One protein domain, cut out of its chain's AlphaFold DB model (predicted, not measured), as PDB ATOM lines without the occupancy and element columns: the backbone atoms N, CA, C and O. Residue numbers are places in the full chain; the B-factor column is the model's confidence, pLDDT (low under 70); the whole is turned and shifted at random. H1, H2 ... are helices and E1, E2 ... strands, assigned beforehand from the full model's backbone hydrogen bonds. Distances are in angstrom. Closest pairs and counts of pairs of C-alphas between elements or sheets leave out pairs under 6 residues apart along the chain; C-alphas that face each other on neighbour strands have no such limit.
ATOM      1  N   THR A   3     -84.387  48.973 -19.543       58.28
ATOM      2  CA  THR A   3     -83.075  48.413 -19.195       58.28
ATOM      3  C   THR A   3     -83.175  47.744 -17.830       58.28
ATOM      4  O   THR A   3     -83.536  48.402 -16.852       58.28
ATOM      5  N   ASN A   4     -82.851  46.455 -17.743       61.50
ATOM      6  CA  ASN A   4     -82.852  45.745 -16.461       61.50
ATOM      7  C   ASN A   4     -81.654  46.170 -15.590       61.50
ATOM      8  O   ASN A   4     -80.722  46.815 -16.069       61.50
ATOM      9  N   LYS A   5     -81.641  45.770 -14.307       53.78
ATOM     10  CA  LYS A   5     -80.564  46.103 -13.345       53.78
ATOM     11  C   LYS A   5     -79.146  45.720 -13.809       53.78
ATOM     12  O   LYS A   5     -78.190  46.297 -13.305       53.78
ATOM     13  N   ASN A   6     -79.024  44.796 -14.761       65.75
ATOM     14  CA  ASN A   6     -77.754  44.330 -15.323       65.75
ATOM     15  C   ASN A   6     -77.331  45.078 -16.605       65.75
ATOM     16  O   ASN A   6     -76.335  44.704 -17.205       65.75
ATOM     17  N   GLY A   7     -78.091  46.083 -17.058       79.44
ATOM     18  CA  GLY A   7     -77.827  46.835 -18.296       79.44
ATOM     19  C   GLY A   7     -78.412  46.223 -19.577       79.44
ATOM     20  O   GLY A   7     -78.483  46.913 -20.595       79.44
ATOM     21  N   ASP A   8     -78.897  44.978 -19.521       88.88
ATOM     22  CA  ASP A   8     -79.568  44.290 -20.633       88.88
ATOM     23  C   ASP A   8     -80.785  45.060 -21.165       88.88
ATOM     24  O   ASP A   8     -81.583  45.618 -20.400       88.88
ATOM     25  N   VAL A   9     -80.954  45.030 -22.489       89.88
ATOM     26  CA  VAL A   9     -82.052  45.694 -23.201       89.88
ATOM     27  C   VAL A   9     -83.124  44.669 -23.552       89.88
ATOM     28  O   VAL A   9     -82.854  43.710 -24.273       89.88
ATOM     29  N   ASN A  10     -84.353  44.899 -23.091       89.75
ATOM     30  CA  ASN A  10     -85.525  44.149 -23.534       89.75
ATOM     31  C   ASN A  10     -86.373  45.039 -24.443       89.75
ATOM     32  O   ASN A  10     -86.791  46.121 -24.025       89.75
ATOM     33  N   LEU A  11     -86.604  44.568 -25.669       86.81
ATOM     34  CA  LEU A  11     -87.449  45.198 -26.679       86.81
ATOM     35  C   LEU A  11     -88.714  44.363 -26.887       86.81
ATOM     36  O   LEU A  11     -88.652  43.130 -26.912       86.81
ATOM     37  N   THR A  12     -89.847  45.023 -27.108       85.88
ATOM     38  CA  THR A  12     -90.998  44.374 -27.757       85.88
ATOM     39  C   THR A  12     -90.801  44.304 -29.275       85.88
ATOM     40  O   THR A  12     -89.985  45.040 -29.840       85.88
ATOM     41  N   TYR A  13     -91.578  43.469 -29.973       80.44
ATOM     42  CA  TYR A  13     -91.627  43.491 -31.444       80.44
ATOM     43  C   TYR A  13     -91.938  44.886 -32.029       80.44
ATOM     44  O   TYR A  13     -91.406  45.254 -33.075       80.44
ATOM     45  N   ASP A  14     -92.777  45.685 -31.369       82.62
ATOM     46  CA  ASP A  14     -93.151  47.010 -31.874       82.62
ATOM     47  C   ASP A  14     -92.040  48.048 -31.617       82.62
ATOM     48  O   ASP A  14     -91.739  48.857 -32.496       82.62
ATOM     49  N   GLU A  15     -91.341  47.958 -30.475       86.44
ATOM     50  CA  GLU A  15     -90.119  48.738 -30.214       86.44
ATOM     51  C   GLU A  15     -88.981  48.378 -31.182       86.44
ATOM     52  O   GLU A  15     -88.219  49.258 -31.576       86.44
ATOM     53  N   LEU A  16     -88.880  47.108 -31.597       83.94
ATOM     54  CA  LEU A  16     -87.941  46.666 -32.630       83.94
ATOM     55  C   LEU A  16     -88.203  47.370 -33.967       83.94
ATOM     56  O   LEU A  16     -87.256  47.870 -34.566       83.94
ATOM     57  N   ASN A  17     -89.451  47.424 -34.446       80.81
ATOM     58  CA  ASN A  17     -89.738  48.043 -35.748       80.81
ATOM     59  C   ASN A  17     -89.381  49.535 -35.751       80.81
ATOM     60  O   ASN A  17     -88.665  49.976 -36.642       80.81
ATOM     61  N   ALA A  18     -89.756  50.272 -34.699       84.19
ATOM     62  CA  ALA A  18     -89.394  51.685 -34.536       84.19
ATOM     63  C   ALA A  18     -87.879  51.936 -34.337       84.19
ATOM     64  O   ALA A  18     -87.413  53.077 -34.409       84.19
ATOM     65  N   LEU A  19     -87.099  50.888 -34.044       81.94
ATOM     66  CA  LEU A  19     -85.636  50.925 -34.005       81.94
ATOM     67  C   LEU A  19     -84.993  50.557 -35.350       81.94
ATOM     68  O   LEU A  19     -83.909  51.058 -35.634       81.94
ATOM     69  N   LEU A  20     -85.631  49.734 -36.187       79.31
ATOM     70  CA  LEU A  20     -85.110  49.393 -37.519       79.31
ATOM     71  C   LEU A  20     -85.036  50.619 -38.445       79.31
ATOM     72  O   LEU A  20     -84.114  50.702 -39.251       79.31
ATOM     73  N   ASP A  21     -85.902  51.616 -38.247       77.38
ATOM     74  CA  ASP A  21     -85.830  52.923 -38.927       77.38
ATOM     75  C   ASP A  21     -84.574  53.748 -38.551       77.38
ATOM     76  O   ASP A  21     -84.317  54.802 -39.130       77.38
ATOM     77  N   LYS A  22     -83.785  53.287 -37.566       79.50
ATOM     78  CA  LYS A  22     -82.524  53.893 -37.094       79.50
ATOM     79  C   LYS A  22     -81.307  52.995 -37.350       79.50
ATOM     80  O   LYS A  22     -80.287  53.111 -36.660       79.50
ATOM     81  N   GLU A  23     -81.426  52.062 -38.292       78.19
ATOM     82  CA  GLU A  23     -80.295  51.279 -38.785       78.19
ATOM     83  C   GLU A  23     -79.225  52.210 -39.370       78.19
ATOM     84  O   GLU A  23     -79.517  53.073 -40.193       78.19
ATOM     85  N   ILE A  24     -77.979  52.036 -38.926       72.50
ATOM     86  CA  ILE A  24     -76.812  52.788 -39.417       72.50
ATOM     87  C   ILE A  24     -75.888  51.929 -40.294       72.50
ATOM     88  O   ILE A  24     -74.891  52.420 -40.815       72.50
ATOM     89  N   GLY A  25     -76.205  50.641 -40.439       66.69
ATOM     90  CA  GLY A  25     -75.499  49.690 -41.288       66.69
ATOM     91  C   GLY A  25     -75.818  48.244 -40.913       66.69
ATOM     92  O   GLY A  25     -76.442  47.966 -39.887       66.69
ATOM     93  N   HIS A  26     -75.363  47.301 -41.730       69.56
ATOM     94  CA  HIS A  26     -75.464  45.871 -41.453       69.56
ATOM     95  C   HIS A  26     -74.277  45.114 -42.051       69.56
ATOM     96  O   HIS A  26     -73.708  45.526 -43.056       69.56
ATOM     97  N   GLY A  27     -73.930  43.993 -41.423       63.69
ATOM     98  CA  GLY A  27     -72.984  43.011 -41.945       63.69
ATOM     99  C   GLY A  27     -73.688  41.717 -42.357       63.69
ATOM    100  O   GLY A  27     -74.920  41.639 -42.421       63.69
ATOM    101  N   THR A  28     -72.895  40.672 -42.579       66.69
ATOM    102  CA  THR A  28     -73.354  39.303 -42.876       66.69
ATOM    103  C   THR A  28     -74.145  38.675 -41.724       66.69
ATOM    104  O   THR A  28     -75.097  37.929 -41.966       66.69
ATOM    105  N   ASP A  29     -73.795  39.011 -40.479       67.44
ATOM    106  CA  ASP A  29     -74.353  38.399 -39.269       67.44
ATOM    107  C   ASP A  29     -75.477  39.198 -38.606       67.44
ATOM    108  O   ASP A  29     -76.378  38.601 -38.009       67.44
ATOM    109  N   GLY A  30     -75.491  40.527 -38.733       72.25
ATOM    110  CA  GLY A  30     -76.493  41.359 -38.072       72.25
ATOM    111  C   GLY A  30     -76.632  42.787 -38.591       72.25
ATOM    112  O   GLY A  30     -75.873  43.244 -39.443       72.25
ATOM    113  N   ARG A  31     -77.632  43.486 -38.047       80.31
ATOM    114  CA  ARG A  31     -77.932  44.911 -38.268       80.31
ATOM    115  C   ARG A  31     -77.440  45.720 -37.080       80.31
ATOM    116  O   ARG A  31     -77.658  45.302 -35.944       80.31
ATOM    117  N   VAL A  32     -76.822  46.868 -37.337       82.38
ATOM    118  CA  VAL A  32     -76.335  47.803 -36.319       82.38
ATOM    119  C   VAL A  32     -77.238  49.032 -36.302       82.38
ATOM    120  O   VAL A  32     -77.457  49.690 -37.317       82.38
ATOM    121  N   ILE A  33     -77.779  49.332 -35.128       86.44
ATOM    122  CA  ILE A  33     -78.806  50.346 -34.897       86.44
ATOM    123  C   ILE A  33     -78.276  51.367 -33.892       86.44
ATOM    124  O   ILE A  33     -77.708  50.996 -32.859       86.44
ATOM    125  N   SER A  34     -78.497  52.653 -34.160       83.50
ATOM    126  CA  SER A  34     -78.220  53.714 -33.188       83.50
ATOM    127  C   SER A  34     -79.259  53.681 -32.062       83.50
ATOM    128  O   SER A  34     -80.441  53.946 -32.293       83.50
ATOM    129  N   PHE A  35     -78.835  53.332 -30.842       84.62
ATOM    130  CA  PHE A  35     -79.733  53.235 -29.687       84.62
ATOM    131  C   PHE A  35     -79.783  54.549 -28.902       84.62
ATOM    132  O   PHE A  35     -80.859  55.090 -28.652       84.62
ATOM    133  N   ASP A  36     -78.614  55.093 -28.563       84.56
ATOM    134  CA  ASP A  36     -78.459  56.437 -28.006       84.56
ATOM    135  C   ASP A  36     -77.108  57.054 -28.417       84.56
ATOM    136  O   ASP A  36     -76.368  56.497 -29.226       84.56
ATOM    137  N   ARG A  37     -76.768  58.231 -27.873       80.00
ATOM    138  CA  ARG A  37     -75.530  58.961 -28.216       80.00
ATOM    139  C   ARG A  37     -74.243  58.148 -28.013       80.00
ATOM    140  O   ARG A  37     -73.261  58.418 -28.704       80.00
ATOM    141  N   ASN A  38     -74.243  57.201 -27.076       85.50
ATOM    142  CA  ASN A  38     -73.063  56.466 -26.623       85.50
ATOM    143  C   ASN A  38     -73.157  54.952 -26.878       85.50
ATOM    144  O   ASN A  38     -72.149  54.262 -26.710       85.50
ATOM    145  N   ARG A  39     -74.336  54.430 -27.246       89.19
ATOM    146  CA  ARG A  39     -74.578  52.998 -27.455       89.19
ATOM    147  C   ARG A  39     -75.203  52.684 -28.809       89.19
ATOM    148  O   ARG A  39     -76.153  53.332 -29.250       89.19
ATOM    149  N   LEU A  40     -74.727  51.588 -29.385       89.94
ATOM    150  CA  LEU A  40     -75.307  50.910 -30.537       89.94
ATOM    151  C   LEU A  40     -75.939  49.586 -30.086       89.94
ATOM    152  O   LEU A  40     -75.551  49.015 -29.064       89.94
ATOM    153  N   ILE A  41     -76.882  49.077 -30.868       91.06
ATOM    154  CA  ILE A  41     -77.416  47.716 -30.751       91.06
ATOM    155  C   ILE A  41     -77.047  46.952 -32.022       91.06
ATOM    156  O   ILE A  41     -77.354  47.421 -33.114       91.06
ATOM    157  N   LYS A  42     -76.442  45.770 -31.887       90.06
ATOM    158  CA  LYS A  42     -76.267  44.808 -32.984       90.06
ATOM    159  C   LYS A  42     -77.276  43.676 -32.809       90.06
ATOM    160  O   LYS A  42     -77.272  43.013 -31.775       90.06
ATOM    161  N   LEU A  43     -78.155  43.468 -33.791       87.12
ATOM    162  CA  LEU A  43     -79.156  42.390 -33.811       87.12
ATOM    163  C   LEU A  43     -78.808  41.365 -34.885       87.12
ATOM    164  O   LEU A  43     -78.685  41.728 -36.054       87.12
ATOM    165  N   TYR A  44     -78.721  40.083 -34.529       83.31
ATOM    166  CA  TYR A  44     -78.361  39.052 -35.502       83.31
ATOM    167  C   TYR A  44     -79.520  38.751 -36.463       83.31
ATOM    168  O   TYR A  44     -80.669  38.562 -36.040       83.31
ATOM    169  N   HIS A  45     -79.230  38.629 -37.765       75.75
ATOM    170  CA  HIS A  45     -80.250  38.457 -38.813       75.75
ATOM    171  C   HIS A  45     -81.136  37.226 -38.587       75.75
ATOM    172  O   HIS A  45     -82.321  37.272 -38.913       75.75
ATOM    173  N   LYS A  46     -80.601  36.148 -37.990       71.69
ATOM    174  CA  LYS A  46     -81.360  34.934 -37.627       71.69
ATOM    175  C   LYS A  46     -82.590  35.262 -36.773       71.69
ATOM    176  O   LYS A  46     -83.672  34.738 -37.034       71.69
ATOM    177  N   TYR A  47     -82.445  36.154 -35.793       67.81
ATOM    178  CA  TYR A  47     -83.544  36.544 -34.912       67.81
ATOM    179  C   TYR A  47     -84.462  37.568 -35.581       67.81
ATOM    180  O   TYR A  47     -85.674  37.387 -35.555       67.81
ATOM    181  N   VAL A  48     -83.917  38.572 -36.279       65.75
ATOM    182  CA  VAL A  48     -84.733  39.553 -37.027       65.75
ATOM    183  C   VAL A  48     -85.651  38.859 -38.047       65.75
ATOM    184  O   VAL A  48     -86.842  39.166 -38.106       65.75
ATOM    185  N   ARG A  49     -85.137  37.870 -38.797       67.19
ATOM    186  CA  ARG A  49     -85.941  37.037 -39.711       67.19
ATOM    187  C   ARG A  49     -86.974  36.197 -38.963       67.19
ATOM    188  O   ARG A  49     -88.132  36.203 -39.352       67.19
ATOM    189  N   TYR A  50     -86.599  35.532 -37.864       64.06
ATOM    190  CA  TYR A  50     -87.549  34.760 -37.049       64.06
ATOM    191  C   TYR A  50     -88.764  35.597 -36.622       64.06
ATOM    192  O   TYR A  50     -89.892  35.123 -36.731       64.06
ATOM    193  N   TYR A  51     -88.552  36.843 -36.188       60.34
ATOM    194  CA  TYR A  51     -89.632  37.738 -35.768       60.34
ATOM    195  C   TYR A  51     -90.483  38.261 -36.936       60.34
ATOM    196  O   TYR A  51     -91.708  38.263 -36.815       60.34
ATOM    197  N   LYS A  52     -89.882  38.635 -38.077       62.12
ATOM    198  CA  LYS A  52     -90.641  39.046 -39.277       62.12
ATOM    199  C   LYS A  52     -91.475  37.891 -39.850       62.12
ATOM    200  O   LYS A  52     -92.685  38.029 -40.036       62.12
ATOM    201  N   ASN A  53     -90.864  36.719 -40.025       57.62
ATOM    202  CA  ASN A  53     -91.524  35.545 -40.594       57.62
ATOM    203  C   ASN A  53     -92.649  35.018 -39.685       57.62
ATOM    204  O   ASN A  53     -93.644  34.503 -40.184       57.62
ATOM    205  N   LYS A  54     -92.557  35.207 -38.358       54.16
ATOM    206  CA  LYS A  54     -93.635  34.846 -37.418       54.16
ATOM    207  C   LYS A  54     -94.949  35.605 -37.644       54.16
ATOM    208  O   LYS A  54     -95.987  35.104 -37.222       54.16
ATOM    209  N   LYS A  55     -94.911  36.795 -38.263       46.03
ATOM    210  CA  LYS A  55     -96.109  37.550 -38.676       46.03
ATOM    211  C   LYS A  55     -96.495  37.292 -40.138       46.03
ATOM    212  O   LYS A  55     -97.686  37.258 -40.413       46.03
ATOM    213  N   GLN A  56     -95.547  37.026 -41.044       40.66
ATOM    214  CA  GLN A  56     -95.880  36.555 -42.404       40.66
ATOM    215  C   GLN A  56     -96.558  35.174 -42.393       40.66
ATOM    216  O   GLN A  56     -97.507  34.955 -43.123       40.66
ATOM    217  N   ALA A  57     -96.221  34.281 -41.459       35.78
ATOM    218  CA  ALA A  57     -96.965  33.029 -41.259       35.78
ATOM    219  C   ALA A  57     -98.433  33.218 -40.787       35.78
ATOM    220  O   ALA A  57     -99.146  32.236 -40.602       35.78
ATOM    221  N   ASP A  78     -66.320  23.373 -45.117       34.12
ATOM    222  CA  ASP A  78     -67.596  23.284 -44.414       34.12
ATOM    223  C   ASP A  78     -68.108  24.585 -43.756       34.12
ATOM    224  O   ASP A  78     -67.578  25.046 -42.748       34.12
ATOM    225  N   ASP A  79     -69.218  25.151 -44.259       34.56
ATOM    226  CA  ASP A  79     -69.888  26.318 -43.645       34.56
ATOM    227  C   ASP A  79     -70.552  25.953 -42.269       34.56
ATOM    228  O   ASP A  79     -71.551  26.550 -41.869       34.56
ATOM    229  N   THR A  80     -70.012  24.971 -41.527       34.78
ATOM    230  CA  THR A  80     -70.422  24.489 -40.189       34.78
ATOM    231  C   THR A  80     -69.811  25.275 -39.026       34.78
ATOM    232  O   THR A  80     -69.822  24.818 -37.879       34.78
ATOM    233  N   PHE A  81     -69.433  26.537 -39.256       40.81
ATOM    234  CA  PHE A  81     -69.539  27.560 -38.207       40.81
ATOM    235  C   PHE A  81     -71.017  27.894 -37.944       40.81
ATOM    236  O   PHE A  81     -71.505  29.011 -38.133       40.81
ATOM    237  N   ASP A  82     -71.744  26.878 -37.474       45.78
ATOM    238  CA  ASP A  82     -72.998  27.082 -36.778       45.78
ATOM    239  C   ASP A  82     -72.697  27.913 -35.525       45.78
ATOM    240  O   ASP A  82     -71.755  27.626 -34.782       45.78
ATOM    241  N   MET A  83     -73.532  28.918 -35.252       47.19
ATOM    242  CA  MET A  83     -73.435  29.832 -34.094       47.19
ATOM    243  C   MET A  83     -73.510  29.117 -32.725       47.19
ATOM    244  O   MET A  83     -73.555  29.756 -31.676       47.19
ATOM    245  N   PHE A  84     -73.582  27.788 -32.738       54.66
ATOM    246  CA  PHE A  84     -73.743  26.883 -31.613       54.66
ATOM    247  C   PHE A  84     -72.625  25.833 -31.568       54.66
ATOM    248  O   PHE A  84     -72.760  24.840 -30.860       54.66
ATOM    249  N   ARG A  85     -71.495  26.027 -32.266       64.19
ATOM    250  CA  ARG A  85     -70.317  25.171 -32.069       64.19
ATOM    251  C   ARG A  85     -69.794  25.345 -30.640       64.19
ATOM    252  O   ARG A  85     -69.135  26.329 -30.331       64.19
ATOM    253  N   PHE A  86     -70.128  24.403 -29.759       78.44
ATOM    254  CA  PHE A  86     -69.847  24.497 -28.320       78.44
ATOM    255  C   PHE A  86     -68.409  24.138 -27.928       78.44
ATOM    256  O   PHE A  86     -68.016  24.422 -26.799       78.44
ATOM    257  N   TYR A  87     -67.635  23.514 -28.824       84.06
ATOM    258  CA  TYR A  87     -66.271  23.065 -28.541       84.06
ATOM    259  C   TYR A  87     -65.338  23.198 -29.754       84.06
ATOM    260  O   TYR A  87     -65.700  22.824 -30.877       84.06
ATOM    261  N   GLU A  88     -64.117  23.669 -29.502       85.56
ATOM    262  CA  GLU A  88     -62.963  23.519 -30.392       85.56
ATOM    263  C   GLU A  88     -62.182  22.258 -30.001       85.56
ATOM    264  O   GLU A  88     -62.169  21.892 -28.825       85.56
ATOM    265  N   LYS A  89     -61.558  21.578 -30.971       86.88
ATOM    266  CA  LYS A  89     -60.695  20.420 -30.706       86.88
ATOM    267  C   LYS A  89     -59.252  20.786 -31.039       86.88
ATOM    268  O   LYS A  89     -58.962  21.121 -32.189       86.88
ATOM    269  N   GLU A  90     -58.374  20.672 -30.051       90.12
ATOM    270  CA  GLU A  90     -56.940  20.918 -30.194       90.12
ATOM    271  C   GLU A  90     -56.205  19.700 -30.789       90.12
ATOM    272  O   GLU A  90     -56.719  18.576 -30.825       90.12
ATOM    273  N   GLU A  91     -54.970  19.919 -31.249       85.44
ATOM    274  CA  GLU A  91     -54.109  18.890 -31.863       85.44
ATOM    275  C   GLU A  91     -53.817  17.716 -30.914       85.44
ATOM    276  O   GLU A  91     -53.761  16.564 -31.341       85.44
ATOM    277  N   ASN A  92     -53.694  17.997 -29.612       84.50
ATOM    278  CA  ASN A  92     -53.483  17.001 -28.556       84.50
ATOM    279  C   ASN A  92     -54.733  16.142 -28.255       84.50
ATOM    280  O   ASN A  92     -54.657  15.201 -27.467       84.50
ATOM    281  N   GLY A  93     -55.877  16.446 -28.879       85.62
ATOM    282  CA  GLY A  93     -57.142  15.743 -28.688       85.62
ATOM    283  C   GLY A  93     -58.066  16.331 -27.619       85.62
ATOM    284  O   GLY A  93     -59.191  15.841 -27.495       85.62
ATOM    285  N   GLU A  94     -57.643  17.361 -26.885       87.62
ATOM    286  CA  GLU A  94     -58.474  18.043 -25.889       87.62
ATOM    287  C   GLU A  94     -59.594  18.865 -26.543       87.62
ATOM    288  O   GLU A  94     -59.485  19.324 -27.684       87.62
ATOM    289  N   PHE A  95     -60.690  19.054 -25.801       89.56
ATOM    290  CA  PHE A  95     -61.840  19.843 -26.236       89.56
ATOM    291  C   PHE A  95     -61.998  21.086 -25.365       89.56
ATOM    292  O   PHE A  95     -62.297  20.995 -24.174       89.56
ATOM    293  N   ILE A  96     -61.857  22.253 -25.983       89.75
ATOM    294  CA  ILE A  96     -61.997  23.551 -25.330       89.75
ATOM    295  C   ILE A  96     -63.412  24.057 -25.548       89.75
ATOM    296  O   ILE A  96     -63.888  24.132 -26.679       89.75
ATOM    297  N   ARG A  97     -64.094  24.437 -24.469       87.75
ATOM    298  CA  ARG A  97     -65.450  24.977 -24.554       87.75
ATOM    299  C   ARG A  97     -65.458  26.388 -25.138       87.75
ATOM    300  O   ARG A  97     -64.793  27.282 -24.618       87.75
ATOM    301  N   ILE A  98     -66.286  26.575 -26.161       89.06
ATOM    302  CA  ILE A  98     -66.624  27.861 -26.768       89.06
ATOM    303  C   ILE A  98     -67.895  28.412 -26.100       89.06
ATOM    304  O   ILE A  98     -68.886  27.701 -25.901       89.06
ATOM    305  N   ARG A  99     -67.881  29.703 -25.767       86.31
ATOM    306  CA  ARG A  99     -69.036  30.477 -25.309       86.31
ATOM    307  C   ARG A  99     -69.631  31.231 -26.498       86.31
ATOM    308  O   ARG A  99     -68.973  32.098 -27.056       86.31
ATOM    309  N   ASN A 100     -70.890  30.941 -26.827       81.31
ATOM    310  CA  ASN A 100     -71.622  31.574 -27.929       81.31
ATOM    311  C   ASN A 100     -72.877  32.313 -27.444       81.31
ATOM    312  O   ASN A 100     -73.395  32.046 -26.355       81.31
ATOM    313  N   GLY A 101     -73.391  33.226 -28.275       82.06
ATOM    314  CA  GLY A 101     -74.610  33.989 -27.995       82.06
ATOM    315  C   GLY A 101     -74.528  34.744 -26.665       82.06
ATOM    316  O   GLY A 101     -73.521  35.381 -26.371       82.06
ATOM    317  N   GLU A 102     -75.563  34.638 -25.832       86.56
ATOM    318  CA  GLU A 102     -75.622  35.278 -24.508       86.56
ATOM    319  C   GLU A 102     -74.406  34.946 -23.617       86.56
ATOM    320  O   GLU A 102     -73.918  35.800 -22.876       86.56
ATOM    321  N   ALA A 103     -73.863  33.724 -23.714       88.06
ATOM    322  CA  ALA A 103     -72.695  33.314 -22.935       88.06
ATOM    323  C   ALA A 103     -71.400  34.010 -23.393       88.06
ATOM    324  O   ALA A 103     -70.528  34.263 -22.561       88.06
ATOM    325  N   ALA A 104     -71.285  34.355 -24.683       90.38
ATOM    326  CA  ALA A 104     -70.189  35.179 -25.195       90.38
ATOM    327  C   ALA A 104     -70.273  36.598 -24.617       90.38
ATOM    328  O   ALA A 104     -69.292  37.108 -24.084       90.38
ATOM    329  N   ILE A 105     -71.470  37.198 -24.620       93.12
ATOM    330  CA  ILE A 105     -71.692  38.556 -24.100       93.12
ATOM    331  C   ILE A 105     -71.423  38.635 -22.590       93.12
ATOM    332  O   ILE A 105     -70.778  39.571 -22.126       93.12
ATOM    333  N   LYS A 106     -71.824  37.618 -21.818       91.81
ATOM    334  CA  LYS A 106     -71.448  37.500 -20.398       91.81
ATOM    335  C   LYS A 106     -69.934  37.366 -20.209       91.81
ATOM    336  O   LYS A 106     -69.363  38.009 -19.336       91.81
ATOM    337  N   SER A 107     -69.261  36.600 -21.070       93.62
ATOM    338  CA  SER A 107     -67.798  36.493 -21.046       93.62
ATOM    339  C   SER A 107     -67.101  37.821 -21.357       93.62
ATOM    340  O   SER A 107     -66.118  38.162 -20.703       93.62
ATOM    341  N   ALA A 108     -67.632  38.596 -22.305       95.50
ATOM    342  CA  ALA A 108     -67.170  39.944 -22.617       95.50
ATOM    343  C   ALA A 108     -67.300  40.886 -21.406       95.50
ATOM    344  O   ALA A 108     -66.326  41.545 -21.039       95.50
ATOM    345  N   GLN A 109     -68.451  40.882 -20.724       94.69
ATOM    346  CA  GLN A 109     -68.667  41.640 -19.483       94.69
ATOM    347  C   GLN A 109     -67.647  41.271 -18.391       94.69
ATOM    348  O   GLN A 109     -67.009  42.153 -17.818       94.69
ATOM    349  N   GLU A 110     -67.444  39.972 -18.141       94.44
ATOM    350  CA  GLU A 110     -66.477  39.452 -17.158       94.44
ATOM    351  C   GLU A 110     -65.026  39.879 -17.462       94.44
ATOM    352  O   GLU A 110     -64.227  40.091 -16.546       94.44
ATOM    353  N   ARG A 111     -64.668  40.004 -18.749       95.62
ATOM    354  CA  ARG A 111     -63.291  40.248 -19.218       95.62
ATOM    355  C   ARG A 111     -62.972  41.710 -19.506       95.62
ATOM    356  O   ARG A 111     -61.795  42.063 -19.526       95.62
ATOM    357  N   GLN A 112     -63.968  42.583 -19.654       95.19
ATOM    358  CA  GLN A 112     -63.759  44.003 -19.969       95.19
ATOM    359  C   GLN A 112     -62.881  44.740 -18.938       95.19
ATOM    360  O   GLN A 112     -62.231  45.719 -19.291       95.19
ATOM    361  N   MET A 113     -62.814  44.269 -17.688       92.56
ATOM    362  CA  MET A 113     -61.916  44.829 -16.663       92.56
ATOM    363  C   MET A 113     -60.431  44.489 -16.881       92.56
ATOM    364  O   MET A 113     -59.570  45.160 -16.318       92.56
ATOM    365  N   LYS A 114     -60.130  43.451 -17.673       95.88
ATOM    366  CA  LYS A 114     -58.771  43.013 -18.036       95.88
ATOM    367  C   LYS A 114     -58.362  43.460 -19.442       95.88
ATOM    368  O   LYS A 114     -57.183  43.672 -19.690       95.88
ATOM    369  N   VAL A 115     -59.334  43.614 -20.343       96.06
ATOM    370  CA  VAL A 115     -59.142  44.127 -21.705       96.06
ATOM    371  C   VAL A 115     -59.265  45.651 -21.670       96.06
ATOM    372  O   VAL A 115     -60.358  46.198 -21.532       96.06
ATOM    373  N   THR A 116     -58.136  46.352 -21.738       93.00
ATOM    374  CA  THR A 116     -58.044  47.799 -21.494       93.00
ATOM    375  C   THR A 116     -57.953  48.632 -22.768       93.00
ATOM    376  O   THR A 116     -58.473  49.753 -22.806       93.00
ATOM    377  N   ASN A 117     -57.326  48.096 -23.817       91.25
ATOM    378  CA  ASN A 117     -57.136  48.786 -25.089       91.25
ATOM    379  C   ASN A 117     -58.355  48.646 -26.007       91.25
ATOM    380  O   ASN A 117     -58.577  49.513 -26.854       91.25
ATOM    381  N   THR A 118     -59.171  47.608 -25.808       92.31
ATOM    382  CA  THR A 118     -60.318  47.275 -26.662       92.31
ATOM    383  C   THR A 118     -61.657  47.358 -25.907       92.31
ATOM    384  O   THR A 118     -61.750  47.050 -24.715       92.31
ATOM    385  N   ARG A 119     -62.724  47.804 -26.588       92.00
ATOM    386  CA  ARG A 119     -64.094  47.840 -26.043       92.00
ATOM    387  C   ARG A 119     -64.872  46.613 -26.500       92.00
ATOM    388  O   ARG A 119     -65.151  46.466 -27.682       92.00
ATOM    389  N   LEU A 120     -65.223  45.756 -25.550       95.19
ATOM    390  CA  LEU A 120     -65.975  44.527 -25.778       95.19
ATOM    391  C   LEU A 120     -67.495  44.801 -25.829       95.19
ATOM    392  O   LEU A 120     -67.940  45.878 -25.407       95.19
ATOM    393  N   PRO A 121     -68.323  43.846 -26.291       94.12
ATOM    394  CA  PRO A 121     -69.776  43.928 -26.155       94.12
ATOM    395  C   PRO A 121     -70.210  44.101 -24.693       94.12
ATOM    396  O   PRO A 121     -69.659  43.477 -23.790       94.12
ATOM    397  N   GLN A 122     -71.195  44.969 -24.455       92.69
ATOM    398  CA  GLN A 122     -71.494  45.482 -23.114       92.69
ATOM    399  C   GLN A 122     -72.650  44.765 -22.410       92.69
ATOM    400  O   GLN A 122     -72.583  44.564 -21.205       92.69
ATOM    401  N   ASN A 123     -73.729  44.422 -23.121       93.81
ATOM    402  CA  ASN A 123     -74.940  43.803 -22.551       93.81
ATOM    403  C   ASN A 123     -75.685  42.996 -23.611       93.81
ATOM    404  O   ASN A 123     -75.515  43.258 -24.805       93.81
ATOM    405  N   SER A 124     -76.551  42.076 -23.188       92.38
ATOM    406  CA  SER A 124     -77.404  41.312 -24.097       92.38
ATOM    407  C   SER A 124     -78.640  42.114 -24.515       92.38
ATOM    408  O   SER A 124     -79.155  42.951 -23.769       92.38
ATOM    409  N   VAL A 125     -79.123  41.849 -25.727       90.38
ATOM    410  CA  VAL A 125     -80.366  42.415 -26.262       90.38
ATOM    411  C   VAL A 125     -81.350  41.280 -26.498       90.38
ATOM    412  O   VAL A 125     -81.018  40.288 -27.153       90.38
ATOM    413  N   TYR A 126     -82.564  41.445 -25.983       86.81
ATOM    414  CA  TYR A 126     -83.654  40.487 -26.096       86.81
ATOM    415  C   TYR A 126     -84.833  41.116 -26.839       86.81
ATOM    416  O   TYR A 126     -85.145  42.289 -26.635       86.81
ATOM    417  N   ILE A 127     -85.515  40.320 -27.661       81.94
ATOM    418  CA  ILE A 127     -86.789  40.677 -28.299       81.94
ATOM    419  C   ILE A 127     -87.838  39.701 -27.773       81.94
ATOM    420  O   ILE A 127     -87.646  38.487 -27.886       81.94
ATOM    421  N   ASP A 128     -88.912  40.202 -27.164       79.50
ATOM    422  CA  ASP A 128     -89.969  39.396 -26.528       79.50
ATOM    423  C   ASP A 128     -89.404  38.264 -25.630       79.50
ATOM    424  O   ASP A 128     -89.843  37.112 -25.671       79.50
ATOM    425  N   GLY A 129     -88.357  38.579 -24.856       76.31
ATOM    426  CA  GLY A 129     -87.697  37.656 -23.924       76.31
ATOM    427  C   GLY A 129     -86.718  36.641 -24.536       76.31
ATOM    428  O   GLY A 129     -86.164  35.837 -23.792       76.31
ATOM    429  N   LYS A 130     -86.456  36.659 -25.852       81.88
ATOM    430  CA  LYS A 130     -85.420  35.809 -26.478       81.88
ATOM    431  C   LYS A 130     -84.181  36.610 -26.839       81.88
ATOM    432  O   LYS A 130     -84.305  37.683 -27.425       81.88
ATOM    433  N   PHE A 131     -83.003  36.055 -26.552       84.81
ATOM    434  CA  PHE A 131     -81.721  36.631 -26.954       84.81
ATOM    435  C   PHE A 131     -81.685  36.860 -28.471       84.81
ATOM    436  O   PHE A 131     -81.996  35.955 -29.247       84.81
ATOM    437  N   ALA A 132     -81.319  38.075 -28.873       84.81
ATOM    438  CA  ALA A 132     -81.380  38.544 -30.252       84.81
ATOM    439  C   ALA A 132     -80.125  39.303 -30.712       84.81
ATOM    440  O   ALA A 132     -79.957  39.518 -31.914       84.81
ATOM    441  N   GLY A 133     -79.257  39.721 -29.788       89.38
ATOM    442  CA  GLY A 133     -78.173  40.647 -30.092       89.38
ATOM    443  C   GLY A 133     -77.382  41.109 -28.872       89.38
ATOM    444  O   GLY A 133     -77.537  40.578 -27.771       89.38
ATOM    445  N   CYS A 134     -76.567  42.139 -29.065       93.06
ATOM    446  CA  CYS A 134     -75.770  42.776 -28.020       93.06
ATOM    447  C   CYS A 134     -75.800  44.311 -28.126       93.06
ATOM    448  O   CYS A 134     -76.168  44.884 -29.154       93.06
ATOM    449  N   THR A 135     -75.423  44.986 -27.040       93.56
ATOM    450  CA  THR A 135     -75.134  46.428 -27.041       93.56
ATOM    451  C   THR A 135     -73.634  46.661 -27.184       93.56
ATOM    452  O   THR A 135     -72.833  45.995 -26.526       93.56
ATOM    453  N   LEU A 136     -73.256  47.627 -28.015       91.25
ATOM    454  CA  LEU A 136     -71.877  48.049 -28.259       91.25
ATOM    455  C   LEU A 136     -71.717  49.521 -27.852       91.25
ATOM    456  O   LEU A 136     -72.693  50.273 -27.835       91.25
ATOM    457  N   LEU A 137     -70.492  49.959 -27.549       88.25
ATOM    458  CA  LEU A 137     -70.199  51.389 -27.398       88.25
ATOM    459  C   LEU A 137     -70.025  52.044 -28.772       88.25
ATOM    460  O   LEU A 137     -69.404  51.472 -29.666       88.25
ATOM    461  N   THR A 138     -70.523  53.270 -28.929       84.06
ATOM    462  CA  THR A 138     -70.333  54.055 -30.154       84.06
ATOM    463  C   THR A 138     -68.873  54.501 -30.272       84.06
ATOM    464  O   THR A 138     -68.433  55.423 -29.582       84.06
TER     465      THR A 138
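AT A GLANCE: This is residues 3 to 57 and 78 to 138 of the 304 residues of an uncharacterized protein of Firmicutes bacterium CAG:582 (UniProt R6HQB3). A strongly twisted, curled sheet of six strands makes the body, with helices H1 and H2 on one face and H3 on the other; a two-stranded hairpin, E5 and E6, joined to the first residue of H3, Glu 102, by a tight link, reaches away from the body as an arm with its tip near Asn 92. Residues 113 to 118, in the long link after H3, stick out. The printed part has 116 residues, with three named helices and eight named strands in the order E1 H1 E2 E3 E4 H2 E5 E6 H3 E7 E8. The six-stranded sheet is mixed, in the order E1 E7 E8 E4 E3 E2, and the class is mixed, helices and strands. The whole is only just compact, close to loose, with a radius of gyration of the C-alphas of 15.8 A and spans of 50 by 39 by 26 A.

IN THESE COORDINATES: E1, residues 9 to 11, begins at C-alpha 9 at (-82.052, 45.694, -23.201). H1, residues 13 to 20, is 10.7 A long from first to last C-alpha. E2, residues 23 to 26, is followed by E3, residues 30 to 34, 13.4 A, and E4, residues 39 to 44, 16.5 A. H2, residues 45 to 56, is the longest helix by residues and spans 16.1 A. After the cut come E5, residues 87 to 89, and E6, residues 95 to 99, 12.9 A. H3, residues 102 to 111, begins at C-alpha 102 at (-75.622, 35.278, -24.508) and is 14.3 A long. E7, residues 123 to 127, 13.5 A, leads to E8, residues 130 to 137, 21.8 A, which ends at C-alpha 137 at (-70.199, 51.389, -27.398).

HOW THE PARTS SIT: In the large sheet E1 and E2 are the edge strands. E1 and E7 are parallel at 11 degrees, with N 11 and O 126 at 2.9 A. E7 and E8 form a hairpin, antiparallel at 139 degrees, with N 125 and O 133 at 2.9 A. E8 and E4 are antiparallel at 143 degrees, with N 42 and O 134 at 2.9 A. E2, E3 and E4 make a meander, each strand the antiparallel neighbour of the one before, with N 32 and O 25 at 2.8 A and N 33 and O 41 at 2.8 A. There are three layers, helices on both faces of the sheet: H1 and H2 on one face, H3 on the other. H3 has a height over the sheet of 9.2 A and lies over E7, along the strands at 5 degrees on the local plane; its closest C-alphas to E7 are those of Glu 102 and Ser 124, 6.3 A. H1, at a height of 8.2 A, is over none of the strands, but only just: 2 of its C-alphas fall on E1 and 2 on E4. H2, at 9.8 A, is only just over E8, with 3 of its C-alphas falling on it, and its closest C-alphas to E8 are those of Tyr 47 and Ala 132, 5.5 A. H1 and H2 are close but not clearly touching, with the C-alphas of Tyr 13 and Tyr 51 7.5 A apart, at a steep tilt of 55 degrees, opposite ways. The hairpin E5 and E6, antiparallel at 147 degrees with N 88 and O 96 at 2.9 A, is apart from E7 and E8. In H1 and H3 every O i to N i+4 pair is within hydrogen-bond range; in H2 7 of 8 are.

THE WHOLE: The two C-alphas farthest apart, those of Ala 18 and Asn 92, are 50.3 A apart. Residues 58 to 77 are not printed, and C-alphas 57 and 78 are 31.1 A apart across the cut. The link from H3 to E7, 11 residues, is long. The mean pLDDT of the printed part is 79.1; residues 3 to 6, 25 to 29, 47 to 57 and 78 to 85 are under 70.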